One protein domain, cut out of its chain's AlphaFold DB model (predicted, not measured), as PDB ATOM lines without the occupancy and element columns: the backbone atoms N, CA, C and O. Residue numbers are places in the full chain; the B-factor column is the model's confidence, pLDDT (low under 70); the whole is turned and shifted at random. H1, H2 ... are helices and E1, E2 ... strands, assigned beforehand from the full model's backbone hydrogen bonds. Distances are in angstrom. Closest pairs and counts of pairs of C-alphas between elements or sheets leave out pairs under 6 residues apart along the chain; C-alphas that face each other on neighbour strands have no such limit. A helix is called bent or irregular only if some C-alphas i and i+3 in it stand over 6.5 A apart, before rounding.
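AT A GLANCE: This is residues 239 to 394 and 409 to 433 of the 498 residues of an uncharacterized protein of Taphrina deformans (strain PYCC 5710 / ATCC 11124 / CBS 356.35 / IMI 108563 / JCM 9778 / NBRC 8474) (UniProt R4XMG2). A strongly twisted sheet of five strands makes the core of three layers: it curls round H2, which pairs with H1 as a helical hairpin, while H3 and H4 cover its other face. H5 packs on H3 away from the sheet, and the short H6 and H7 close the printed part near the beginning of H2. The printed part has 181 residues, with seven named helices and five named strands in the order H1 H2 E1 E2 E3 H3 E4 H4 H5 E5 H6 H7, class mixed. The mixed sheet runs E1 E2 E3 E4 E5; the whole is compact, with a radius of gyration of the C-alphas of 16.3 A and spans of 44 by 42 by 27 A.

HOW THE PARTS SIT: Start with H1, residues 245 to 252, and H2, residues 258 to 274, a hairpin at a shallow tilt of 3 degrees; the closest C-alphas, of Ser 247 and Val 265, are 5.2 A apart. H1 lies over E1, residues 278 to 283, at a height over the sheet of 9.9 A. E1, E2, residues 298 to 302, and E3, residues 309 to 316, form a meander, each strand the antiparallel neighbour of the one before; find N 279 and O 301, and N 310 and O 300, each 2.8 A apart. E3, H3, residues 328 to 346, and E4, residues 354 to 363, form a strand-helix-strand unit, parallel neighbours with a helix between, its crossover right-handed; N 313 and O 358 are 2.8 A apart. H4, residues 366 to 376, lies over E5, residues 412 to 418, the parallel neighbour of E4, where N 361 and O 415 are 2.8 A apart. H3 touches H4 with residues 328 to 335 alone, closest at the C-alphas of Thr 332 and Val 375, 6.2 A. H5, residues 381 to 392, touches H3 at a steep tilt of 66 degrees, with residues 383 to 388 alone; the closest C-alphas, of Ile 336 and Val 384, are 5.7 A apart. H6, residues 422 to 425, and H7, residues 427 to 433, are close but not clearly touching, the closest C-alphas, of Ser 423 and Gly 429, at 5.3 A. Every O i to N i+4 pair is within hydrogen-bond range in H1, H4, H5 and H7, against 11 of 13 in H2 and 13 of 15 in H3; H6 is too short for one.

IN THESE COORDINATES: Find C-alpha 245 at (-14.947, 37.116, 31.456), where H1 begins. H2 spans 26.3 A and is irregular, C-alphas 259 and 262 being 7.2 A apart. H3 spans 26.6 A and E4 26.5 A. H7 ends at C-alpha 433, (-6.928, 53.573, 28.943).

THE WHOLE: The farthest C-alphas, of Tyr 239 and Arg 393, are 50.5 A apart. Residues 395 to 408 are not printed, a gap of 23.5 A between C-alphas 394 and 409. The links E1 to E2 and E3 to H3 are long. Look for pLDDT under 70 at residues 239 to 241, 256 to 258, 319 to 324 and 421 to 433.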
ATOM      1  N   TYR A 239      -8.449  52.400  37.224       39.69
ATOM      2  CA  TYR A 239      -9.730  51.689  37.244       39.69
ATOM      3  C   TYR A 239      -9.690  50.718  36.071       39.69
ATOM      4  O   TYR A 239     -10.183  51.029  34.985       39.69
ATOM      5  N   THR A 240      -9.040  49.567  36.260       51.69
ATOM      6  CA  THR A 240      -9.313  48.429  35.390       51.69
ATOM      7  C   THR A 240     -10.787  48.157  35.602       51.69
ATOM      8  O   THR A 240     -11.214  47.755  36.685       51.69
ATOM      9  N   LEU A 241     -11.603  48.494  34.605       62.28
ATOM     10  CA  LEU A 241     -12.928  47.916  34.524       62.28
ATOM     11  C   LEU A 241     -12.694  46.414  34.601       62.28
ATOM     12  O   LEU A 241     -12.129  45.843  33.673       62.28
ATOM     13  N   LEU A 242     -13.048  45.812  35.739       85.12
ATOM     14  CA  LEU A 242     -13.178  44.369  35.861       85.12
ATOM     15  C   LEU A 242     -14.320  43.998  34.923       85.12
ATOM     16  O   LEU A 242     -15.496  44.019  35.291       85.12
ATOM     17  N   LEU A 243     -13.944  43.836  33.661       89.56
ATOM     18  CA  LEU A 243     -14.786  43.346  32.600       89.56
ATOM     19  C   LEU A 243     -15.177  41.924  32.977       89.56
ATOM     20  O   LEU A 243     -14.345  41.157  33.468       89.56
ATOM     21  N   ALA A 244     -16.437  41.570  32.748       92.06
ATOM     22  CA  ALA A 244     -16.847  40.181  32.832       92.06
ATOM     23  C   ALA A 244     -15.962  39.325  31.910       92.06
ATOM     24  O   ALA A 244     -15.504  39.807  30.872       92.06
ATOM     25  N   SER A 245     -15.758  38.052  32.255       93.44
ATOM     26  CA  SER A 245     -14.947  37.116  31.456       93.44
ATOM     27  C   SER A 245     -15.328  37.136  29.976       93.44
ATOM     28  O   SER A 245     -14.477  37.177  29.101       93.44
ATOM     29  N   ASP A 246     -16.623  37.202  29.691       94.06
ATOM     30  CA  ASP A 246     -17.160  37.253  28.333       94.06
ATOM     31  C   ASP A 246     -16.875  38.584  27.621       94.06
ATOM     32  O   ASP A 246     -16.605  38.598  26.424       94.06
ATOM     33  N   SER A 247     -16.878  39.701  28.352       93.88
ATOM     34  CA  SER A 247     -16.455  41.009  27.836       93.88
ATOM     35  C   SER A 247     -14.954  41.010  27.516       93.88
ATOM     36  O   SER A 247     -14.540  41.591  26.515       93.88
ATOM     37  N   GLN A 248     -14.136  40.346  28.343       92.62
ATOM     38  CA  GLN A 248     -12.704  40.153  28.089       92.62
ATOM     39  C   GLN A 248     -12.480  39.260  26.865       92.62
ATOM     40  O   GLN A 248     -11.680  39.609  26.004       92.62
ATOM     41  N   ASN A 249     -13.243  38.170  26.737       91.31
ATOM     42  CA  ASN A 249     -13.211  37.296  25.565       91.31
ATOM     43  C   ASN A 249     -13.578  38.058  24.284       91.31
ATOM     44  O   ASN A 249     -12.939  37.874  23.249       91.31
ATOM     45  N   LEU A 250     -14.583  38.938  24.357       91.31
ATOM     46  CA  LEU A 250     -14.976  39.799  23.242       91.31
ATOM     47  C   LEU A 250     -13.861  40.783  22.855       91.31
ATOM     48  O   LEU A 250     -13.697  41.087  21.680       91.31
ATOM     49  N   LEU A 251     -13.088  41.260  23.836       91.44
ATOM     50  CA  LEU A 251     -11.948  42.152  23.623       91.44
ATOM     51  C   LEU A 251     -10.730  41.421  23.035       91.44
ATOM     52  O   LEU A 251     -10.017  41.991  22.216       91.44
ATOM     53  N   SER A 252     -10.479  40.180  23.460       89.25
ATOM     54  CA  SER A 252      -9.305  39.398  23.051       89.25
ATOM     55  C   SER A 252      -9.477  38.682  21.714       89.25
ATOM     56  O   SER A 252      -8.494  38.285  21.093       89.25
ATOM     57  N   THR A 253     -10.716  38.448  21.289       86.44
ATOM     58  CA  THR A 253     -11.008  37.726  20.052       86.44
ATOM     59  C   THR A 253     -11.000  38.692  18.876       86.44
ATOM     60  O   THR A 253     -11.630  39.747  18.925       86.44
ATOM     61  N   GLU A 254     -10.321  38.320  17.790       79.62
ATOM     62  CA  GLU A 254     -10.350  39.091  16.547       79.62
ATOM     63  C   GLU A 254     -11.783  39.156  16.002       79.62
ATOM     64  O   GLU A 254     -12.280  38.209  15.387       79.62
ATOM     65  N   ASN A 255     -12.464  40.279  16.239       75.00
ATOM     66  CA  ASN A 255     -13.739  40.555  15.599       75.00
ATOM     67  C   ASN A 255     -13.515  41.212  14.230       75.00
ATOM     68  O   ASN A 255     -12.541  41.939  14.029       75.00
ATOM     69  N   ALA A 256     -14.421  40.994  13.274       58.34
ATOM     70  CA  ALA A 256     -14.275  41.547  11.919       58.34
ATOM     71  C   ALA A 256     -14.338  43.090  11.876       58.34
ATOM     72  O   ALA A 256     -13.944  43.711  10.883       58.34
ATOM     73  N   GLY A 257     -14.818  43.721  12.952       54.66
ATOM     74  CA  GLY A 257     -15.197  45.128  13.012       54.66
ATOM     75  C   GLY A 257     -14.174  46.071  13.649       54.66
ATOM     76  O   GLY A 257     -14.426  46.629  14.707       54.66
ATOM     77  N   GLY A 258     -13.057  46.344  12.968       63.59
ATOM     78  CA  GLY A 258     -12.170  47.510  13.170       63.59
ATOM     79  C   GLY A 258     -12.281  48.298  14.495       63.59
ATOM     80  O   GLY A 258     -11.924  47.818  15.559       63.59
ATOM     81  N   SER A 259     -12.708  49.566  14.431       73.62
ATOM     82  CA  SER A 259     -12.764  50.462  15.605       73.62
ATOM     83  C   SER A 259     -13.992  50.268  16.506       73.62
ATOM     84  O   SER A 259     -14.253  51.152  17.319       73.62
ATOM     85  N   SER A 260     -14.832  49.247  16.282       83.12
ATOM     86  CA  SER A 260     -16.080  49.047  17.042       83.12
ATOM     87  C   SER A 260     -15.952  48.075  18.208       83.12
ATOM     88  O   SER A 260     -16.847  48.093  19.058       83.12
ATOM     89  N   ILE A 261     -14.835  47.347  18.323       90.12
ATOM     90  CA  ILE A 261     -14.604  46.360  19.386       90.12
ATOM     91  C   ILE A 261     -14.862  46.932  20.783       90.12
ATOM     92  O   ILE A 261     -15.556  46.321  21.587       90.12
ATOM     93  N   GLU A 262     -14.428  48.162  21.072       89.06
ATOM     94  CA  GLU A 262     -14.619  48.754  22.398       89.06
ATOM     95  C   GLU A 262     -16.097  49.038  22.691       89.06
ATOM     96  O   GLU A 262     -16.565  48.905  23.821       89.06
ATOM     97  N   SER A 263     -16.865  49.415  21.667       91.94
ATOM     98  CA  SER A 263     -18.303  49.670  21.821       91.94
ATOM     99  C   SER A 263     -19.090  48.389  22.022       91.94
ATOM    100  O   SER A 263     -20.093  48.406  22.736       91.94
ATOM    101  N   GLU A 264     -18.636  47.308  21.396       94.31
ATOM    102  CA  GLU A 264     -19.197  45.972  21.537       94.31
ATOM    103  C   GLU A 264     -18.912  45.425  22.934       94.31
ATOM    104  O   GLU A 264     -19.857  45.068  23.639       94.31
ATOM    105  N   VAL A 265     -17.656  45.500  23.388       94.19
ATOM    106  CA  VAL A 265     -17.224  45.076  24.731       94.19
ATOM    107  C   VAL A 265     -18.020  45.810  25.796       94.19
ATOM    108  O   VAL A 265     -18.588  45.186  26.688       94.19
ATOM    109  N   LEU A 266     -18.145  47.133  25.677       93.12
ATOM    110  CA  LEU A 266     -18.938  47.905  26.625       93.12
ATOM    111  C   LEU A 266     -20.429  47.582  26.561       93.12
ATOM    112  O   LEU A 266     -21.092  47.563  27.596       93.12
ATOM    113  N   SER A 267     -20.985  47.373  25.366       95.06
ATOM    114  CA  SER A 267     -22.407  47.042  25.244       95.06
ATOM    115  C   SER A 267     -22.714  45.674  25.848       95.06
ATOM    116  O   SER A 267     -23.733  45.528  26.524       95.06
ATOM    117  N   PHE A 268     -21.802  44.709  25.696       95.94
ATOM    118  CA  PHE A 268     -21.909  43.405  26.329       95.94
ATOM    119  C   PHE A 268     -21.711  43.507  27.845       95.94
ATOM    120  O   PHE A 268     -22.490  42.934  28.595       95.94
ATOM    121  N   GLU A 269     -20.755  44.304  28.322       94.62
ATOM    122  CA  GLU A 269     -20.543  44.534  29.755       94.62
ATOM    123  C   GLU A 269     -21.791  45.128  30.421       94.62
ATOM    124  O   GLU A 269     -22.228  44.679  31.482       94.62
ATOM    125  N   VAL A 270     -22.417  46.113  29.775       93.50
ATOM    126  CA  VAL A 270     -23.687  46.684  30.230       93.50
ATOM    127  C   VAL A 270     -24.785  45.620  30.241       93.50
ATOM    128  O   VAL A 270     -25.499  45.488  31.237       93.50
ATOM    129  N   LEU A 271     -24.899  44.841  29.162       94.19
ATOM    130  CA  LEU A 271     -25.866  43.753  29.046       94.19
ATOM    131  C   LEU A 271     -25.695  42.731  30.174       94.19
ATOM    132  O   LEU A 271     -26.673  42.390  30.831       94.19
ATOM    133  N   LYS A 272     -24.459  42.305  30.444       94.19
ATOM    134  CA  LYS A 272     -24.105  41.343  31.489       94.19
ATOM    135  C   LYS A 272     -24.425  41.871  32.881       94.19
ATOM    136  O   LYS A 272     -24.888  41.121  33.731       94.19
ATOM    137  N   ARG A 273     -24.213  43.163  33.136       91.75
ATOM    138  CA  ARG A 273     -24.529  43.765  34.442       91.75
ATOM    139  C   ARG A 273     -26.026  43.886  34.694       91.75
ATOM    140  O   ARG A 273     -26.452  43.725  35.833       91.75
ATOM    141  N   ILE A 274     -26.811  44.178  33.658       91.00
ATOM    142  CA  ILE A 274     -28.274  44.292  33.770       91.00
ATOM    143  C   ILE A 274     -28.917  42.908  33.778       91.00
ATOM    144  O   ILE A 274     -29.861  42.660  34.521       91.00
ATOM    145  N   MET A 275     -28.393  42.002  32.960       91.44
ATOM    146  CA  MET A 275     -28.901  40.655  32.791       91.44
ATOM    147  C   MET A 275     -27.761  39.642  32.995       91.44
ATOM    148  O   MET A 275     -27.206  39.115  32.028       91.44
ATOM    149  N   PRO A 276     -27.407  39.331  34.256       91.50
ATOM    150  CA  PRO A 276     -26.258  38.478  34.590       91.50
ATOM    151  C   PRO A 276     -26.364  37.053  34.045       91.50
ATOM    152  O   PRO A 276     -25.351  36.362  33.916       91.50
ATOM    153  N   TYR A 277     -27.575  36.641  33.670       92.88
ATOM    154  CA  TYR A 277     -27.867  35.350  33.056       92.88
ATOM    155  C   TYR A 277     -27.437  35.202  31.611       92.88
ATOM    156  O   TYR A 277     -27.454  34.097  31.076       92.88
ATOM    157  N   TRP A 278     -27.079  36.308  30.976       94.12
ATOM    158  CA  TRP A 278     -26.659  36.297  29.593       94.12
ATOM    159  C   TRP A 278     -25.161  36.084  29.529       94.12
ATOM    160  O   TRP A 278     -24.394  36.723  30.245       94.12
ATOM    161  N   GLU A 279     -24.753  35.158  28.686       95.88
ATOM    162  CA  GLU A 279     -23.367  34.875  28.358       95.88
ATOM    163  C   GLU A 279     -23.135  35.115  26.870       95.88
ATOM    164  O   GLU A 279     -24.072  35.112  26.060       95.88
ATOM    165  N   LEU A 280     -21.886  35.376  26.508       96.00
ATOM    166  CA  LEU A 280     -21.508  35.530  25.113       96.00
ATOM    167  C   LEU A 280     -21.641  34.166  24.423       96.00
ATOM    168  O   LEU A 280     -21.000  33.198  24.820       96.00
ATOM    169  N   SER A 281     -22.494  34.080  23.397       94.06
ATOM    170  CA  SER A 281     -22.679  32.846  22.622       94.06
ATOM    171  C   SER A 281     -21.700  32.803  21.459       94.06
ATOM    172  O   SER A 281     -20.858  31.914  21.372       94.06
ATOM    173  N   THR A 282     -21.802  33.786  20.561       91.25
ATOM    174  CA  THR A 282     -20.941  33.899  19.381       91.25
ATOM    175  C   THR A 282     -20.685  35.364  19.043       91.25
ATOM    176  O   THR A 282     -21.503  36.238  19.320       91.25
ATOM    177  N   MET A 283     -19.534  35.624  18.440       88.88
ATOM    178  CA  MET A 283     -19.137  36.912  17.862       88.88
ATOM    179  C   MET A 283     -19.354  36.915  16.350       88.88
ATOM    180  O   MET A 283     -19.416  35.835  15.757       88.88
ATOM    181  N   GLU A 284     -19.374  38.100  15.730       84.62
ATOM    182  CA  GLU A 284     -19.591  38.318  14.288       84.62
ATOM    183  C   GLU A 284     -18.896  37.275  13.392       84.62
ATOM    184  O   GLU A 284     -19.544  36.670  12.538       84.62
ATOM    185  N   MET A 285     -17.604  37.018  13.632       83.50
ATOM    186  CA  MET A 285     -16.771  36.100  12.836       83.50
ATOM    187  C   MET A 285     -17.010  34.610  13.103       83.50
ATOM    188  O   MET A 285     -16.695  33.768  12.266       83.50
ATOM    189  N   SER A 286     -17.551  34.274  14.270       88.19
ATOM    190  CA  SER A 286     -17.835  32.891  14.677       88.19
ATOM    191  C   SER A 286     -19.278  32.474  14.384       88.19
ATOM    192  O   SER A 286     -19.589  31.282  14.323       88.19
ATOM    193  N   THR A 287     -20.175  33.443  14.193       89.38
ATOM    194  CA  THR A 287     -21.577  33.188  13.878       89.38
ATOM    195  C   THR A 287     -21.706  32.620  12.463       89.38
ATOM    196  O   THR A 287     -21.257  33.209  11.482       89.38
ATOM    197  N   THR A 288     -22.365  31.467  12.334       93.44
ATOM    198  CA  THR A 288     -22.627  30.861  11.023       93.44
ATOM    199  C   THR A 288     -23.872  31.486  10.398       93.44
ATOM    200  O   THR A 288     -24.972  31.375  10.941       93.44
ATOM    201  N   TYR A 289     -23.711  32.110   9.231       94.12
ATOM    202  CA  TYR A 289     -24.813  32.689   8.464       94.12
ATOM    203  C   TYR A 289     -25.167  31.818   7.257       94.12
ATOM    204  O   TYR A 289     -24.295  31.327   6.547       94.12
ATOM    205  N   ALA A 290     -26.462  31.678   6.977       93.69
ATOM    206  CA  ALA A 290     -26.971  30.922   5.832       93.69
ATOM    207  C   ALA A 290     -26.583  31.531   4.468       93.69
ATOM    208  O   ALA A 290     -26.571  30.832   3.458       93.69
ATOM    209  N   SER A 291     -26.309  32.837   4.418       92.25
ATOM    210  CA  SER A 291     -25.899  33.550   3.204       92.25
ATOM    211  C   SER A 291     -25.188  34.865   3.535       92.25
ATOM    212  O   SER A 291     -25.280  35.373   4.659       92.25
ATOM    213  N   SER A 292     -24.486  35.434   2.549       91.31
ATOM    214  CA  SER A 292     -23.818  36.732   2.675       91.31
ATOM    215  C   SER A 292     -24.815  37.884   2.862       91.31
ATOM    216  O   SER A 292     -25.959  37.832   2.407       91.31
ATOM    217  N   GLY A 293     -24.386  38.940   3.555       91.69
ATOM    218  CA  GLY A 293     -25.209  40.120   3.826       91.69
ATOM    219  C   GLY A 293     -24.867  40.763   5.170       91.69
ATOM    220  O   GLY A 293     -23.807  40.472   5.715       91.69
ATOM    221  N   PRO A 294     -25.761  41.609   5.724       93.12
ATOM    222  CA  PRO A 294     -25.615  42.173   7.068       93.12
ATOM    223  C   PRO A 294     -25.256  41.142   8.149       93.12
ATOM    224  O   PRO A 294     -25.652  39.984   8.076       93.12
ATOM    225  N   ILE A 295     -24.564  41.557   9.187       94.00
ATOM    226  CA  ILE A 295     -24.167  40.694  10.302       94.00
ATOM    227  C   ILE A 295     -24.522  41.389  11.610       94.00
ATOM    228  O   ILE A 295     -24.765  42.599  11.629       94.00
ATOM    229  N   THR A 296     -24.663  40.600  12.667       94.94
ATOM    230  CA  THR A 296     -24.820  41.100  14.034       94.94
ATOM    231  C   THR A 296     -23.447  41.233  14.661       94.94
ATOM    232  O   THR A 296     -22.589  40.394  14.397       94.94
ATOM    233  N   ASP A 297     -23.269  42.229  15.520       95.19
ATOM    234  CA  ASP A 297     -21.982  42.466  16.171       95.19
ATOM    235  C   ASP A 297     -21.648  41.308  17.144       95.19
ATOM    236  O   ASP A 297     -20.531  40.787  17.152       95.19
ATOM    237  N   TYR A 298     -22.645  40.816  17.894       96.25
ATOM    238  CA  TYR A 298     -22.539  39.579  18.677       96.25
ATOM    239  C   TYR A 298     -23.909  38.949  18.971       96.25
ATOM    240  O   TYR A 298     -24.965  39.567  18.811       96.25
ATOM    241  N   VAL A 299     -23.884  37.703  19.437       96.31
ATOM    242  CA  VAL A 299     -25.040  36.946  19.920       96.31
ATOM    243  C   VAL A 299     -24.816  36.595  21.382       96.31
ATOM    244  O   VAL A 299     -23.797  36.000  21.735       96.31
ATOM    245  N   ALA A 300     -25.780  36.928  22.235       96.44
ATOM    246  CA  ALA A 300     -25.787  36.503  23.630       96.44
ATOM    247  C   ALA A 300     -26.802  35.371  23.828       96.44
ATOM    248  O   ALA A 300     -27.825  35.316  23.145       96.44
ATOM    249  N   ARG A 301     -26.528  34.467  24.765       95.94
ATOM    250  CA  ARG A 301     -27.391  33.333  25.117       95.94
ATOM    251  C   ARG A 301     -27.700  33.375  26.605       95.94
ATOM    252  O   ARG A 301     -26.851  33.768  27.397       95.94
ATOM    253  N   SER A 302     -28.905  32.972  26.990       93.31
ATOM    254  CA  SER A 302     -29.234  32.774  28.403       93.31
ATOM    255  C   SER A 302     -28.619  31.463  28.897       93.31
ATOM    256  O   SER A 302     -28.827  30.420  28.274       93.31
ATOM    257  N   TYR A 303     -27.901  31.470  30.024       90.75
ATOM    258  CA  TYR A 303     -27.437  30.216  30.630       90.75
ATOM    259  C   TYR A 303     -28.593  29.416  31.253       90.75
ATOM    260  O   TYR A 303     -28.503  28.195  31.354       90.75
ATOM    261  N   ILE A 304     -29.691  30.084  31.637       90.88
ATOM    262  CA  ILE A 304     -30.906  29.433  32.163       90.88
ATOM    263  C   ILE A 304     -31.692  28.765  31.027       90.88
ATOM    264  O   ILE A 304     -32.284  27.706  31.212       90.88
ATOM    265  N   SER A 305     -31.666  29.358  29.830       91.12
ATOM    266  CA  SER A 305     -32.376  28.850  28.650       91.12
ATOM    267  C   SER A 305     -31.432  28.809  27.443       91.12
ATOM    268  O   SER A 305     -31.440  29.726  26.617       91.12
ATOM    269  N   PRO A 306     -30.587  27.764  27.323       89.69
ATOM    270  CA  PRO A 306     -29.559  27.666  26.281       89.69
ATOM    271  C   PRO A 306     -30.092  27.616  24.842       89.69
ATOM    272  O   PRO A 306     -29.346  27.782  23.879       89.69
ATOM    273  N   ASP A 307     -31.379  27.349  24.661       90.88
ATOM    274  CA  ASP A 307     -32.051  27.364  23.365       90.88
ATOM    275  C   ASP A 307     -32.489  28.773  22.934       90.88
ATOM    276  O   ASP A 307     -33.040  28.938  21.843       90.88
ATOM    277  N   GLN A 308     -32.242  29.782  23.772       91.12
ATOM    278  CA  GLN A 308     -32.664  31.151  23.545       91.12
ATOM    279  C   GLN A 308     -31.471  32.083  23.397       91.12
ATOM    280  O   GLN A 308     -30.681  32.310  24.318       91.12
ATOM    281  N   GLU A 309     -31.391  32.667  22.211       95.38
ATOM    282  CA  GLU A 309     -30.357  33.621  21.853       95.38
ATOM    283  C   GLU A 309     -30.961  34.986  21.532       95.38
ATOM    284  O   GLU A 309     -32.099  35.096  21.060       95.38
ATOM    285  N   ILE A 310     -30.178  36.034  21.757       95.81
ATOM    286  CA  ILE A 310     -30.482  37.387  21.301       95.81
ATOM    287  C   ILE A 310     -29.371  37.880  20.397       95.81
ATOM    288  O   ILE A 310     -28.186  37.827  20.726       95.81
ATOM    289  N   SER A 311     -29.788  38.393  19.251       96.69
ATOM    290  CA  SER A 311     -28.916  39.085  18.315       96.69
ATOM    291  C   SER A 311     -28.711  40.512  18.782       96.69
ATOM    292  O   SER A 311     -29.693  41.241  18.936       96.69
ATOM    293  N   VAL A 312     -27.471  40.950  18.948       96.81
ATOM    294  CA  VAL A 312     -27.180  42.334  19.317       96.81
ATOM    295  C   VAL A 312     -26.497  43.047  18.163       96.81
ATOM    296  O   VAL A 312     -25.551  42.532  17.570       96.81
ATOM    297  N   SER A 313     -26.989  44.245  17.840       96.25
ATOM    298  CA  SER A 313     -26.235  45.189  17.028       96.25
ATOM    299  C   SER A 313     -25.919  46.468  17.780       96.25
ATOM    300  O   SER A 313     -26.777  47.046  18.444       96.25
ATOM    301  N   VAL A 314     -24.685  46.930  17.631       95.75
ATOM    302  CA  VAL A 314     -24.116  48.085  18.298       95.75
ATOM    303  C   VAL A 314     -23.944  49.211  17.287       95.75
ATOM    304  O   VAL A 314     -23.579  49.046  16.121       95.75
ATOM    305  N   THR A 315     -24.288  50.420  17.707       94.56
ATOM    306  CA  THR A 315     -24.145  51.617  16.889       94.56
ATOM    307  C   THR A 315     -23.629  52.753  17.735       94.56
ATOM    308  O   THR A 315     -24.173  53.081  18.782       94.56
ATOM    309  N   ARG A 316     -22.591  53.407  17.236       92.88
ATOM    310  CA  ARG A 316     -22.106  54.665  17.777       92.88
ATOM    311  C   ARG A 316     -22.698  55.817  16.992       92.88
ATOM    312  O   ARG A 316     -22.611  55.839  15.767       92.88
ATOM    313  N   ILE A 317     -23.247  56.788  17.698       91.69
ATOM    314  CA  ILE A 317     -23.665  58.066  17.136       91.69
ATOM    315  C   ILE A 317     -22.704  59.136  17.670       91.69
ATOM    316  O   ILE A 317     -23.096  60.086  18.337       91.69
ATOM    317  N   PHE A 318     -21.416  58.940  17.381       81.19
ATOM    318  CA  PHE A 318     -20.331  59.879  17.666       81.19
ATOM    319  C   PHE A 318     -19.753  60.366  16.336       81.19
ATOM    320  O   PHE A 318     -19.694  59.599  15.376       81.19
ATOM    321  N   GLY A 319     -19.336  61.627  16.250       68.06
ATOM    322  CA  GLY A 319     -18.644  62.135  15.060       68.06
ATOM    323  C   GLY A 319     -19.489  62.951  14.080       68.06
ATOM    324  O   GLY A 319     -18.958  63.408  13.070       68.06
ATOM    325  N   TRP A 320     -20.753  63.254  14.393       62.31
ATOM    326  CA  TRP A 320     -21.244  64.567  13.967       62.31
ATOM    327  C   TRP A 320     -20.449  65.573  14.779       62.31
ATOM    328  O   TRP A 320     -20.401  65.424  15.998       62.31
ATOM    329  N   SER A 321     -19.745  66.499  14.114       56.78
ATOM    330  CA  SER A 321     -18.891  67.465  14.814       56.78
ATOM    331  C   SER A 321     -19.657  68.027  16.005       56.78
ATOM    332  O   SER A 321     -20.870  68.207  15.902       56.78
ATOM    333  N   SER A 322     -18.992  68.294  17.125       58.78
ATOM    334  CA  SER A 322     -19.621  68.789  18.362       58.78
ATOM    335  C   SER A 322     -20.547  70.007  18.155       58.78
ATOM    336  O   SER A 322     -21.390  70.316  18.994       58.78
ATOM    337  N   ASN A 323     -20.459  70.659  16.989       64.88
ATOM    338  CA  ASN A 323     -21.306  71.760  16.546       64.88
ATOM    339  C   ASN A 323     -22.515  71.345  15.673       64.88
ATOM    340  O   ASN A 323     -23.493  72.090  15.577       64.88
ATOM    341  N   MET A 324     -22.489  70.181  15.020       68.62
ATOM    342  CA  MET A 324     -23.610  69.642  14.250       68.62
ATOM    343  C   MET A 324     -24.583  68.898  15.159       68.62
ATOM    344  O   MET A 324     -24.453  67.708  15.439       68.62
ATOM    345  N   LYS A 325     -25.645  69.604  15.551       79.81
ATOM    346  CA  LYS A 325     -26.813  68.980  16.175       79.81
ATOM    347  C   LYS A 325     -27.372  67.915  15.239       79.81
ATOM    348  O   LYS A 325     -27.843  68.225  14.145       79.81
ATOM    349  N   ILE A 326     -27.370  66.672  15.701       86.75
ATOM    350  CA  ILE A 326     -27.984  65.564  14.982       86.75
ATOM    351  C   ILE A 326     -29.479  65.837  14.844       86.75
ATOM    352  O   ILE A 326     -30.230  65.879  15.826       86.75
ATOM    353  N   SER A 327     -29.910  66.051  13.604       90.50
ATOM    354  CA  SER A 327     -31.311  66.280  13.295       90.50
ATOM    355  C   SER A 327     -32.095  64.973  13.387       90.50
ATOM    356  O   SER A 327     -31.603  63.883  13.088       90.50
ATOM    357  N   LYS A 328     -33.380  65.084  13.732       92.12
ATOM    358  CA  LYS A 328     -34.304  63.941  13.685       92.12
ATOM    359  C   LYS A 328     -34.377  63.329  12.281       92.12
ATOM    360  O   LYS A 328     -34.463  62.116  12.162       92.12
ATOM    361  N   SER A 329     -34.272  64.158  11.237       91.94
ATOM    362  CA  SER A 329     -34.268  63.712   9.839       91.94
ATOM    363  C   SER A 329     -33.046  62.871   9.465       91.94
ATOM    364  O   SER A 329     -33.157  62.048   8.566       91.94
ATOM    365  N   ALA A 330     -31.907  63.039  10.147       92.56
ATOM    366  CA  ALA A 330     -30.732  62.188   9.963       92.56
ATOM    367  C   ALA A 330     -30.839  60.874  10.759       92.56
ATOM    368  O   ALA A 330     -30.411  59.824  10.285       92.56
ATOM    369  N   LEU A 331     -31.451  60.915  11.949       94.62
ATOM    370  CA  LEU A 331     -31.633  59.735  12.803       94.62
ATOM    371  C   LEU A 331     -32.611  58.715  12.224       94.62
ATOM    372  O   LEU A 331     -32.352  57.520  12.321       94.62
ATOM    373  N   THR A 332     -33.711  59.159  11.610       95.25
ATOM    374  CA  THR A 332     -34.714  58.255  11.022       95.25
ATOM    375  C   THR A 332     -34.103  57.253  10.031       95.25
ATOM    376  O   THR A 332     -34.189  56.053  10.289       95.25
ATOM    377  N   PRO A 333     -33.425  57.672   8.941       94.31
ATOM    378  CA  PRO A 333     -32.844  56.727   7.988       94.31
ATOM    379  C   PRO A 333     -31.700  55.898   8.588       94.31
ATOM    380  O   PRO A 333     -31.473  54.771   8.145       94.31
ATOM    381  N   LEU A 334     -30.981  56.420   9.591       94.12
ATOM    382  CA  LEU A 334     -29.946  55.669  10.304       94.12
ATOM    383  C   LEU A 334     -30.550  54.497  11.089       94.12
ATOM    384  O   LEU A 334     -30.105  53.361  10.926       94.12
ATOM    385  N   LEU A 335     -31.572  54.767  11.906       95.62
ATOM    386  CA  LEU A 335     -32.248  53.755  12.717       95.62
ATOM    387  C   LEU A 335     -32.946  52.717  11.841       95.62
ATOM    388  O   LEU A 335     -32.769  51.526  12.073       95.62
ATOM    389  N   ILE A 336     -33.649  53.147  10.789       95.25
ATOM    390  CA  ILE A 336     -34.274  52.225   9.832       95.25
ATOM    391  C   ILE A 336     -33.210  51.305   9.221       95.25
ATOM    392  O   ILE A 336     -33.360  50.086   9.238       95.25
ATOM    393  N   ARG A 337     -32.090  51.858   8.738       93.94
ATOM    394  CA  ARG A 337     -31.005  51.061   8.146       93.94
ATOM    395  C   ARG A 337     -30.441  50.034   9.123       93.94
ATOM    396  O   ARG A 337     -30.186  48.901   8.714       93.94
ATOM    397  N   LYS A 338     -30.243  50.423  10.384       94.75
ATOM    398  CA  LYS A 338     -29.740  49.530  11.432       94.75
ATOM    399  C   LYS A 338     -30.745  48.433  11.779       94.75
ATOM    400  O   LYS A 338     -30.347  47.277  11.850       94.75
ATOM    401  N   LEU A 339     -32.035  48.751  11.878       95.12
ATOM    402  CA  LEU A 339     -33.085  47.760  12.134       95.12
ATOM    403  C   LEU A 339     -33.233  46.746  11.003       95.12
ATOM    404  O   LEU A 339     -33.300  45.545  11.256       95.12
ATOM    405  N   VAL A 340     -33.239  47.211   9.753       94.06
ATOM    406  CA  VAL A 340     -33.312  46.327   8.582       94.06
ATOM    407  C   VAL A 340     -32.089  45.408   8.526       94.06
ATOM    408  O   VAL A 340     -32.229  44.211   8.271       94.06
ATOM    409  N   GLY A 341     -30.898  45.949   8.808       94.44
ATOM    410  CA  GLY A 341     -29.661  45.174   8.904       94.44
ATOM    411  C   GLY A 341     -29.725  44.101   9.990       94.44
ATOM    412  O   GLY A 341     -29.501  42.932   9.695       94.44
ATOM    413  N   LEU A 342     -30.111  44.481  11.210       95.31
ATOM    414  CA  LEU A 342     -30.230  43.580  12.359       95.31
ATOM    415  C   LEU A 342     -31.263  42.469  12.118       95.31
ATOM    416  O   LEU A 342     -30.976  41.298  12.371       95.31
ATOM    417  N   ARG A 343     -32.429  42.797  11.548       93.62
ATOM    418  CA  ARG A 343     -33.452  41.806  11.179       93.62
ATOM    419  C   ARG A 343     -32.927  40.827  10.129       93.62
ATOM    420  O   ARG A 343     -33.077  39.618  10.288       93.62
ATOM    421  N   SER A 344     -32.298  41.348   9.073       93.06
ATOM    422  CA  SER A 344     -31.715  40.539   7.997       93.06
ATOM    423  C   SER A 344     -30.605  39.616   8.495       93.06
ATOM    424  O   SER A 344     -30.511  38.474   8.039       93.06
ATOM    425  N   ALA A 345     -29.750  40.113   9.387       93.94
ATOM    426  CA  ALA A 345     -28.680  39.332   9.987       93.94
ATOM    427  C   ALA A 345     -29.271  38.210  10.846       93.94
ATOM    428  O   ALA A 345     -29.009  37.041  10.585       93.94
ATOM    429  N   THR A 346     -30.190  38.552  11.753       93.81
ATOM    430  CA  THR A 346     -30.862  37.605  12.657       93.81
ATOM    431  C   THR A 346     -31.574  36.475  11.910       93.81
ATOM    432  O   THR A 346     -31.436  35.316  12.281       93.81
ATOM    433  N   SER A 347     -32.277  36.763  10.806       92.69
ATOM    434  CA  SER A 347     -32.972  35.723  10.023       92.69
ATOM    435  C   SER A 347     -32.043  34.712   9.337       92.69
ATOM    436  O   SER A 347     -32.505  33.658   8.876       92.69
ATOM    437  N   ARG A 348     -30.753  35.051   9.225       93.12
ATOM    438  CA  ARG A 348     -29.726  34.239   8.569       93.12
ATOM    439  C   ARG A 348     -28.836  33.472   9.537       93.12
ATOM    440  O   ARG A 348     -28.103  32.618   9.054       93.12
ATOM    441  N   ILE A 349     -28.894  33.729  10.842       93.00
ATOM    442  CA  ILE A 349     -28.078  32.993  11.815       93.00
ATOM    443  C   ILE A 349     -28.540  31.529  11.886       93.00
ATOM    444  O   ILE A 349     -29.741  31.236  11.894       93.00
ATOM    445  N   LEU A 350     -27.573  30.609  11.909       90.94
ATOM    446  CA  LEU A 350     -27.775  29.171  12.050       90.94
ATOM    447  C   LEU A 350     -27.059  28.644  13.309       90.94
ATOM    448  O   LEU A 350     -25.896  28.986  13.519       90.94
ATOM    449  N   PRO A 351     -27.700  27.760  14.101       90.94
ATOM    450  CA  PRO A 351     -29.115  27.387  14.034       90.94
ATOM    451  C   PRO A 351     -30.040  28.554  14.434       90.94
ATOM    452  O   PRO A 351     -29.643  29.470  15.150       90.94
ATOM    453  N   ARG A 352     -31.304  28.506  13.990       84.31
ATOM    454  CA  ARG A 352     -32.313  29.529  14.318       84.31
ATOM    455  C   ARG A 352     -32.789  29.392  15.770       84.31
ATOM    456  O   ARG A 352     -33.767  28.695  16.030       84.31
ATOM    457  N   ARG A 353     -32.088  30.043  16.698       90.06
ATOM    458  CA  ARG A 353     -32.380  30.091  18.150       90.06
ATOM    459  C   ARG A 353     -32.729  31.494  18.654       90.06
ATOM    460  O   ARG A 353     -32.959  31.705  19.842       90.06
ATOM    461  N   GLN A 354     -32.768  32.464  17.750       90.75
ATOM    462  CA  GLN A 354     -32.880  33.871  18.091       90.75
ATOM    463  C   GLN A 354     -34.326  34.193  18.465       90.75
ATOM    464  O   GLN A 354     -35.239  34.077  17.645       90.75
ATOM    465  N   ARG A 355     -34.530  34.576  19.727       91.06
ATOM    466  CA  ARG A 355     -35.836  34.943  20.294       91.06
ATOM    467  C   ARG A 355     -36.055  36.446  20.332       91.06
ATOM    468  O   ARG A 355     -37.194  36.892  20.282       91.06
ATOM    469  N   GLY A 356     -34.974  37.217  20.358       92.69
ATOM    470  CA  GLY A 356     -35.034  38.668  20.419       92.69
ATOM    471  C   GLY A 356     -33.871  39.333  19.704       92.69
ATOM    472  O   GLY A 356     -32.885  38.702  19.319       92.69
ATOM    473  N   MET A 357     -34.011  40.639  19.526       95.81
ATOM    474  CA  MET A 357     -32.987  41.493  18.949       95.81
ATOM    475  C   MET A 357     -32.747  42.683  19.873       95.81
ATOM    476  O   MET A 357     -33.694  43.259  20.408       95.81
ATOM    477  N   ILE A 358     -31.493  43.086  20.028       96.69
ATOM    478  CA  ILE A 358     -31.113  44.311  20.725       96.69
ATOM    479  C   ILE A 358     -30.428  45.248  19.740       96.69
ATOM    480  O   ILE A 358     -29.474  44.866  19.067       96.69
ATOM    481  N   LEU A 359     -30.886  46.497  19.696       97.44
ATOM    482  CA  LEU A 359     -30.142  47.593  19.089       97.44
ATOM    483  C   LEU A 359     -29.558  48.455  20.209       97.44
ATOM    484  O   LEU A 359     -30.290  49.162  20.899       97.44
ATOM    485  N   PHE A 360     -28.242  48.396  20.387       97.00
ATOM    486  CA  PHE A 360     -27.512  49.166  21.384       97.00
ATOM    487  C   PHE A 360     -26.909  50.416  20.741       97.00
ATOM    488  O   PHE A 360     -26.143  50.326  19.782       97.00
ATOM    489  N   ILE A 361     -27.249  51.596  21.253       95.94
ATOM    490  CA  ILE A 361     -26.831  52.877  20.687       95.94
ATOM    491  C   ILE A 361     -26.057  53.690  21.716       95.94
ATOM    492  O   ILE A 361     -26.606  54.133  22.721       95.94
ATOM    493  N   TRP A 362     -24.794  53.960  21.414       94.38
ATOM    494  CA  TRP A 362     -23.966  54.889  22.166       94.38
ATOM    495  C   TRP A 362     -24.123  56.313  21.621       94.38
ATOM    496  O   TRP A 362     -24.001  56.532  20.412       94.38
ATOM    497  N   VAL A 363     -24.390  57.282  22.498       93.31
ATOM    498  CA  VAL A 363     -24.614  58.699  22.150       93.31
ATOM    499  C   VAL A 363     -23.788  59.634  23.048       93.31
ATOM    500  O   VAL A 363     -23.507  59.266  24.185       93.31
ATOM    501  N   PRO A 364     -23.387  60.834  22.586       90.69
ATOM    502  CA  PRO A 364     -22.490  61.732  23.334       90.69
ATOM    503  C   PRO A 364     -23.164  62.447  24.501       90.69
ATOM    504  O   PRO A 364     -22.530  62.749  25.504       90.69
ATOM    505  N   ASP A 365     -24.458  62.733  24.389       89.38
ATOM    506  CA  ASP A 365     -25.158  63.518  25.393       89.38
ATOM    507  C   ASP A 365     -26.644  63.153  25.483       89.38
ATOM    508  O   ASP A 365     -27.222  62.448  24.644       89.38
ATOM    509  N   GLY A 366     -27.285  63.679  26.525       89.50
ATOM    510  CA  GLY A 366     -28.716  63.510  26.748       89.50
ATOM    511  C   GLY A 366     -29.607  64.204  25.706       89.50
ATOM    512  O   GLY A 366     -30.803  63.927  25.646       89.50
ATOM    513  N   ALA A 367     -29.095  65.130  24.890       90.56
ATOM    514  CA  ALA A 367     -29.879  65.771  23.836       90.56
ATOM    515  C   ALA A 367     -30.013  64.855  22.610       90.56
ATOM    516  O   ALA A 367     -31.117  64.722  22.064       90.56
ATOM    517  N   VAL A 368     -28.925  64.191  22.209       91.56
ATOM    518  CA  VAL A 368     -28.924  63.158  21.166       91.56
ATOM    519  C   VAL A 368     -29.759  61.967  21.615       91.56
ATOM    520  O   VAL A 368     -30.618  61.522  20.856       91.56
ATOM    521  N   GLU A 369     -29.607  61.524  22.862       94.00
ATOM    522  CA  GLU A 369     -30.424  60.466  23.467       94.00
ATOM    523  C   GLU A 369     -31.932  60.742  23.336       94.00
ATOM    524  O   GLU A 369     -32.675  59.947  22.752       94.00
ATOM    525  N   LYS A 370     -32.379  61.933  23.759       93.06
ATOM    526  CA  LYS A 370     -33.779  62.363  23.627       93.06
ATOM    527  C   LYS A 370     -34.240  62.370  22.175       93.06
ATOM    528  O   LYS A 370     -35.408  62.091  21.898       93.06
ATOM    529  N   ASN A 371     -33.370  62.735  21.236       94.50
ATOM    530  CA  ASN A 371     -33.710  62.726  19.817       94.50
ATOM    531  C   ASN A 371     -33.824  61.304  19.266       94.50
ATOM    532  O   ASN A 371     -34.799  61.039  18.565       94.50
ATOM    533  N   VAL A 372     -32.910  60.396  19.625       95.06
ATOM    534  CA  VAL A 372     -32.979  58.969  19.269       95.06
ATOM    535  C   VAL A 372     -34.293  58.378  19.760       95.06
ATOM    536  O   VAL A 372     -35.041  57.833  18.956       95.06
ATOM    537  N   ARG A 373     -34.651  58.589  21.032       94.94
ATOM    538  CA  ARG A 373     -35.915  58.091  21.597       94.94
ATOM    539  C   ARG A 373     -37.151  58.642  20.907       94.94
ATOM    540  O   ARG A 373     -38.062  57.890  20.588       94.94
ATOM    541  N   ARG A 374     -37.182  59.950  20.642       94.75
ATOM    542  CA  ARG A 374     -38.306  60.592  19.936       94.75
ATOM    543  C   ARG A 374     -38.463  60.104  18.504       94.75
ATOM    544  O   ARG A 374     -39.560  60.201  17.966       94.75
ATOM    545  N   VAL A 375     -37.368  59.723  17.851       95.94
ATOM    546  CA  VAL A 375     -37.434  59.125  16.518       95.94
ATOM    547  C   VAL A 375     -37.895  57.684  16.648       95.94
ATOM    548  O   VAL A 375     -38.852  57.325  15.980       95.94
ATOM    549  N   TRP A 376     -37.310  56.909  17.563       95.56
ATOM    550  CA  TRP A 376     -37.697  55.526  17.833       95.56
ATOM    551  C   TRP A 376     -39.190  55.372  18.129       95.56
ATOM    552  O   TRP A 376     -39.856  54.586  17.473       95.56
ATOM    553  N   SER A 377     -39.750  56.189  19.026       94.00
ATOM    554  CA  SER A 377     -41.178  56.153  19.379       94.00
ATOM    555  C   SER A 377     -42.113  56.546  18.226       94.00
ATOM    556  O   SER A 377     -43.327  56.420  18.337       94.00
ATOM    557  N   LYS A 378     -41.568  57.129  17.152       94.44
ATOM    558  CA  LYS A 378     -42.308  57.520  15.949       94.44
ATOM    559  C   LYS A 378     -42.056  56.587  14.775       94.44
ATOM    560  O   LYS A 378     -42.768  56.719  13.783       94.44
ATOM    561  N   LEU A 379     -41.058  55.705  14.862       93.44
ATOM    562  CA  LEU A 379     -40.806  54.715  13.828       93.44
ATOM    563  C   LEU A 379     -41.985  53.760  13.808       93.44
ATOM    564  O   LEU A 379     -42.318  53.127  14.806       93.44
ATOM    565  N   ARG A 380     -42.631  53.696  12.654       91.12
ATOM    566  CA  ARG A 380     -43.742  52.791  12.422       91.12
ATOM    567  C   ARG A 380     -43.216  51.543  11.716       91.12
ATOM    568  O   ARG A 380     -42.270  51.616  10.929       91.12
ATOM    569  N   ASP A 381     -43.826  50.393  11.987       87.19
ATOM    570  CA  ASP A 381     -43.413  49.127  11.369       87.19
ATOM    571  C   ASP A 381     -43.533  49.154   9.835       87.19
ATOM    572  O   ASP A 381     -42.743  48.501   9.155       87.19
ATOM    573  N   ASP A 382     -44.469  49.939   9.285       86.81
ATOM    574  CA  ASP A 382     -44.649  50.116   7.838       86.81
ATOM    575  C   ASP A 382     -43.440  50.800   7.188       86.81
ATOM    576  O   ASP A 382     -42.981  50.346   6.146       86.81
ATOM    577  N   GLU A 383     -42.853  51.810   7.830       87.19
ATOM    578  CA  GLU A 383     -41.662  52.507   7.323       87.19
ATOM    579  C   GLU A 383     -40.441  51.579   7.256       87.19
ATOM    580  O   GLU A 383     -39.692  51.580   6.275       87.19
ATOM    581  N   VAL A 384     -40.250  50.742   8.280       86.00
ATOM    582  CA  VAL A 384     -39.143  49.775   8.311       86.00
ATOM    583  C   VAL A 384     -39.386  48.640   7.308       86.00
ATOM    584  O   VAL A 384     -38.454  48.186   6.632       86.00
ATOM    585  N   ALA A 385     -40.638  48.196   7.164       85.75
ATOM    586  CA  ALA A 385     -41.027  47.198   6.174       85.75
ATOM    587  C   ALA A 385     -40.846  47.720   4.741       85.75
ATOM    588  O   ALA A 385     -40.327  46.998   3.891       85.75
ATOM    589  N   ASP A 386     -41.202  48.975   4.470       86.81
ATOM    590  CA  ASP A 386     -41.063  49.586   3.149       86.81
ATOM    591  C   ASP A 386     -39.598  49.742   2.732       86.81
ATOM    592  O   ASP A 386     -39.263  49.406   1.595       86.81
ATOM    593  N   GLU A 387     -38.696  50.129   3.640       87.38
ATOM    594  CA  GLU A 387     -37.252  50.114   3.357       87.38
ATOM    595  C   GLU A 387     -36.741  48.682   3.114       87.38
ATOM    596  O   GLU A 387     -35.944  48.443   2.201       87.38
ATOM    597  N   THR A 388     -37.220  47.706   3.894       83.56
ATOM    598  CA  THR A 388     -36.875  46.286   3.691       83.56
ATOM    599  C   THR A 388     -37.277  45.832   2.285       83.56
ATOM    600  O   THR A 388     -36.469  45.235   1.569       83.56
ATOM    601  N   ARG A 389     -38.499  46.172   1.854       84.31
ATOM    602  CA  ARG A 389     -39.018  45.888   0.507       84.31
ATOM    603  C   ARG A 389     -38.239  46.632  -0.572       84.31
ATOM    604  O   ARG A 389     -37.964  46.069  -1.627       84.31
ATOM    605  N   ALA A 390     -37.879  47.892  -0.333       86.81
ATOM    606  CA  ALA A 390     -37.109  48.688  -1.280       86.81
ATOM    607  C   ALA A 390     -35.739  48.051  -1.555       86.81
ATOM    608  O   ALA A 390     -35.334  47.953  -2.712       86.81
ATOM    609  N   ARG A 391     -35.071  47.533  -0.517       82.62
ATOM    610  CA  ARG A 391     -33.791  46.817  -0.651       82.62
ATOM    611  C   ARG A 391     -33.935  45.447  -1.297       82.62
ATOM    612  O   ARG A 391     -33.064  45.048  -2.066       82.62
ATOM    613  N   SER A 392     -35.024  44.732  -1.015       80.25
ATOM    614  CA  SER A 392     -35.248  43.410  -1.599       80.25
ATOM    615  C   SER A 392     -35.673  43.459  -3.066       80.25
ATOM    616  O   SER A 392     -35.420  42.497  -3.772       80.25
ATOM    617  N   ARG A 393     -36.216  44.567  -3.591       81.31
ATOM    618  CA  ARG A 393     -36.539  44.690  -5.032       81.31
ATOM    619  C   ARG A 393     -35.330  44.521  -5.964       81.31
ATOM    620  O   ARG A 393     -35.529  44.199  -7.130       81.31
ATOM    621  N   GLY A 394     -34.106  44.717  -5.468       73.56
ATOM    622  CA  GLY A 394     -32.870  44.458  -6.216       73.56
ATOM    623  C   GLY A 394     -32.264  43.065  -6.002       73.56
ATOM    624  O   GLY A 394     -31.357  42.684  -6.734       73.56
ATOM    625  N   THR A 409     -40.350  46.442  14.841       76.88
ATOM    626  CA  THR A 409     -39.977  47.211  16.030       76.88
ATOM    627  C   THR A 409     -40.394  46.529  17.332       76.88
ATOM    628  O   THR A 409     -39.743  46.734  18.353       76.88
ATOM    629  N   GLN A 410     -41.418  45.670  17.305       81.50
ATOM    630  CA  GLN A 410     -41.951  45.005  18.502       81.50
ATOM    631  C   GLN A 410     -40.979  43.983  19.104       81.50
ATOM    632  O   GLN A 410     -40.939  43.824  20.321       81.50
ATOM    633  N   ASN A 411     -40.147  43.355  18.269       87.94
ATOM    634  CA  ASN A 411     -39.183  42.333  18.695       87.94
ATOM    635  C   ASN A 411     -37.761  42.879  18.895       87.94
ATOM    636  O   ASN A 411     -36.819  42.101  19.062       87.94
ATOM    637  N   VAL A 412     -37.586  44.204  18.834       93.88
ATOM    638  CA  VAL A 412     -36.292  44.858  19.045       93.88
ATOM    639  C   VAL A 412     -36.331  45.667  20.334       93.88
ATOM    640  O   VAL A 412     -37.143  46.577  20.502       93.88
ATOM    641  N   ILE A 413     -35.398  45.375  21.233       95.00
ATOM    642  CA  ILE A 413     -35.153  46.176  22.425       95.00
ATOM    643  C   ILE A 413     -34.109  47.235  22.076       95.00
ATOM    644  O   ILE A 413     -33.002  46.921  21.637       95.00
ATOM    645  N   LEU A 414     -34.471  48.503  22.255       95.56
ATOM    646  CA  LEU A 414     -33.554  49.622  22.082       95.56
ATOM    647  C   LEU A 414     -32.865  49.929  23.415       95.56
ATOM    648  O   LEU A 414     -33.530  50.322  24.371       95.56
ATOM    649  N   PHE A 415     -31.538  49.847  23.437       95.81
ATOM    650  CA  PHE A 415     -30.715  50.424  24.498       95.81
ATOM    651  C   PHE A 415     -30.056  51.702  23.989       95.81
ATOM    652  O   PHE A 415     -29.451  51.705  22.920       95.81
ATOM    653  N   VAL A 416     -30.159  52.794  24.751       95.19
ATOM    654  CA  VAL A 416     -29.451  54.047  24.455       95.19
ATOM    655  C   VAL A 416     -28.599  54.423  25.658       95.19
ATOM    656  O   VAL A 416     -29.131  54.703  26.728       95.19
ATOM    657  N   ALA A 417     -27.282  54.437  25.478       93.06
ATOM    658  CA  ALA A 417     -26.321  54.753  26.526       93.06
ATOM    659  C   ALA A 417     -25.610  56.075  26.225       93.06
ATOM    660  O   ALA A 417     -25.097  56.284  25.122       93.06
ATOM    661  N   VAL A 418     -25.585  56.969  27.215       91.44
ATOM    662  CA  VAL A 418     -24.968  58.295  27.104       91.44
ATOM    663  C   VAL A 418     -23.522  58.225  27.588       91.44
ATOM    664  O   VAL A 418     -23.259  57.797  28.710       91.44
ATOM    665  N   CYS A 419     -22.592  58.677  26.752       87.06
ATOM    666  CA  CYS A 419     -21.172  58.783  27.057       87.06
ATOM    667  C   CYS A 419     -20.764  60.260  27.086       87.06
ATOM    668  O   CYS A 419     -20.418  60.835  26.058       87.06
ATOM    669  N   GLU A 420     -20.801  60.870  28.274       75.88
ATOM    670  CA  GLU A 420     -20.606  62.320  28.455       75.88
ATOM    671  C   GLU A 420     -19.181  62.814  28.149       75.88
ATOM    672  O   GLU A 420     -18.953  64.018  28.044       75.88
ATOM    673  N   LYS A 421     -18.204  61.912  27.988       68.00
ATOM    674  CA  LYS A 421     -16.860  62.274  27.531       68.00
ATOM    675  C   LYS A 421     -16.585  61.675  26.157       68.00
ATOM    676  O   LYS A 421     -16.192  60.516  26.048       68.00
ATOM    677  N   GLU A 422     -16.675  62.516  25.125       56.41
ATOM    678  CA  GLU A 422     -16.276  62.178  23.747       56.41
ATOM    679  C   GLU A 422     -14.869  61.570  23.684       56.41
ATOM    680  O   GLU A 422     -14.634  60.624  22.934       56.41
ATOM    681  N   SER A 423     -13.962  62.047  24.547       59.44
ATOM    682  CA  SER A 423     -12.580  61.573  24.617       59.44
ATOM    683  C   SER A 423     -12.442  60.105  24.995       59.44
ATOM    684  O   SER A 423     -11.345  59.591  24.889       59.44
ATOM    685  N   TRP A 424     -13.476  59.452  25.535       57.28
ATOM    686  CA  TRP A 424     -13.399  58.027  25.854       57.28
ATOM    687  C   TRP A 424     -13.676  57.189  24.626       57.28
ATOM    688  O   TRP A 424     -13.019  56.185  24.465       57.28
ATOM    689  N   MET A 425     -14.587  57.615  23.749       57.19
ATOM    690  CA  MET A 425     -15.013  56.844  22.577       57.19
ATOM    691  C   MET A 425     -14.169  57.114  21.326       57.19
ATOM    692  O   MET A 425     -14.335  56.412  20.326       57.19
ATOM    693  N   ASP A 426     -13.275  58.109  21.358       59.88
ATOM    694  CA  ASP A 426     -12.248  58.250  20.330       59.88
ATOM    695  C   ASP A 426     -11.186  57.139  20.480       59.88
ATOM    696  O   ASP A 426     -10.857  56.694  21.585       59.88
ATOM    697  N   THR A 427     -10.645  56.660  19.357       52.91
ATOM    698  CA  THR A 427      -9.652  55.567  19.337       52.91
ATOM    699  C   THR A 427      -8.384  55.898  20.136       52.91
ATOM    700  O   THR A 427      -7.668  55.002  20.577       52.91
ATOM    701  N   THR A 428      -8.092  57.180  20.360       55.31
ATOM    702  CA  THR A 428      -6.956  57.695  21.141       55.31
ATOM    703  C   THR A 428      -7.198  57.703  22.654       55.31
ATOM    704  O   THR A 428      -6.237  57.637  23.424       55.31
ATOM    705  N   GLY A 429      -8.446  57.812  23.096       57.94
ATOM    706  CA  GLY A 429      -8.881  57.720  24.480       57.94
ATOM    707  C   GLY A 429      -8.791  56.304  24.997       57.94
ATOM    708  O   GLY A 429      -8.132  56.053  26.006       57.94
ATOM    709  N   TRP A 430      -9.353  55.367  24.238       55.81
ATOM    710  CA  TRP A 430      -9.283  53.943  24.548       55.81
ATOM    711  C   TRP A 430      -7.862  53.396  24.507       55.81
ATOM    712  O   TRP A 430      -7.440  52.769  25.476       55.81
ATOM    713  N   ARG A 431      -7.064  53.723  23.478       52.59
ATOM    714  CA  ARG A 431      -5.630  53.370  23.471       52.59
ATOM    715  C   ARG A 431      -4.885  53.908  24.690       52.59
ATOM    716  O   ARG A 431      -3.906  53.306  25.112       52.59
ATOM    717  N   ARG A 432      -5.320  55.036  25.263       54.94
ATOM    718  CA  ARG A 432      -4.732  55.580  26.495       54.94
ATOM    719  C   ARG A 432      -5.172  54.839  27.753       54.94
ATOM    720  O   ARG A 432      -4.369  54.762  28.679       54.94
ATOM    721  N   VAL A 433      -6.404  54.339  27.802       48.59
ATOM    722  CA  VAL A 433      -6.928  53.573  28.943       48.59
ATOM    723  C   VAL A 433      -6.390  52.140  28.911       48.59
ATOM    724  O   VAL A 433      -5.716  51.740  29.852       48.59
TER     725      VAL A 433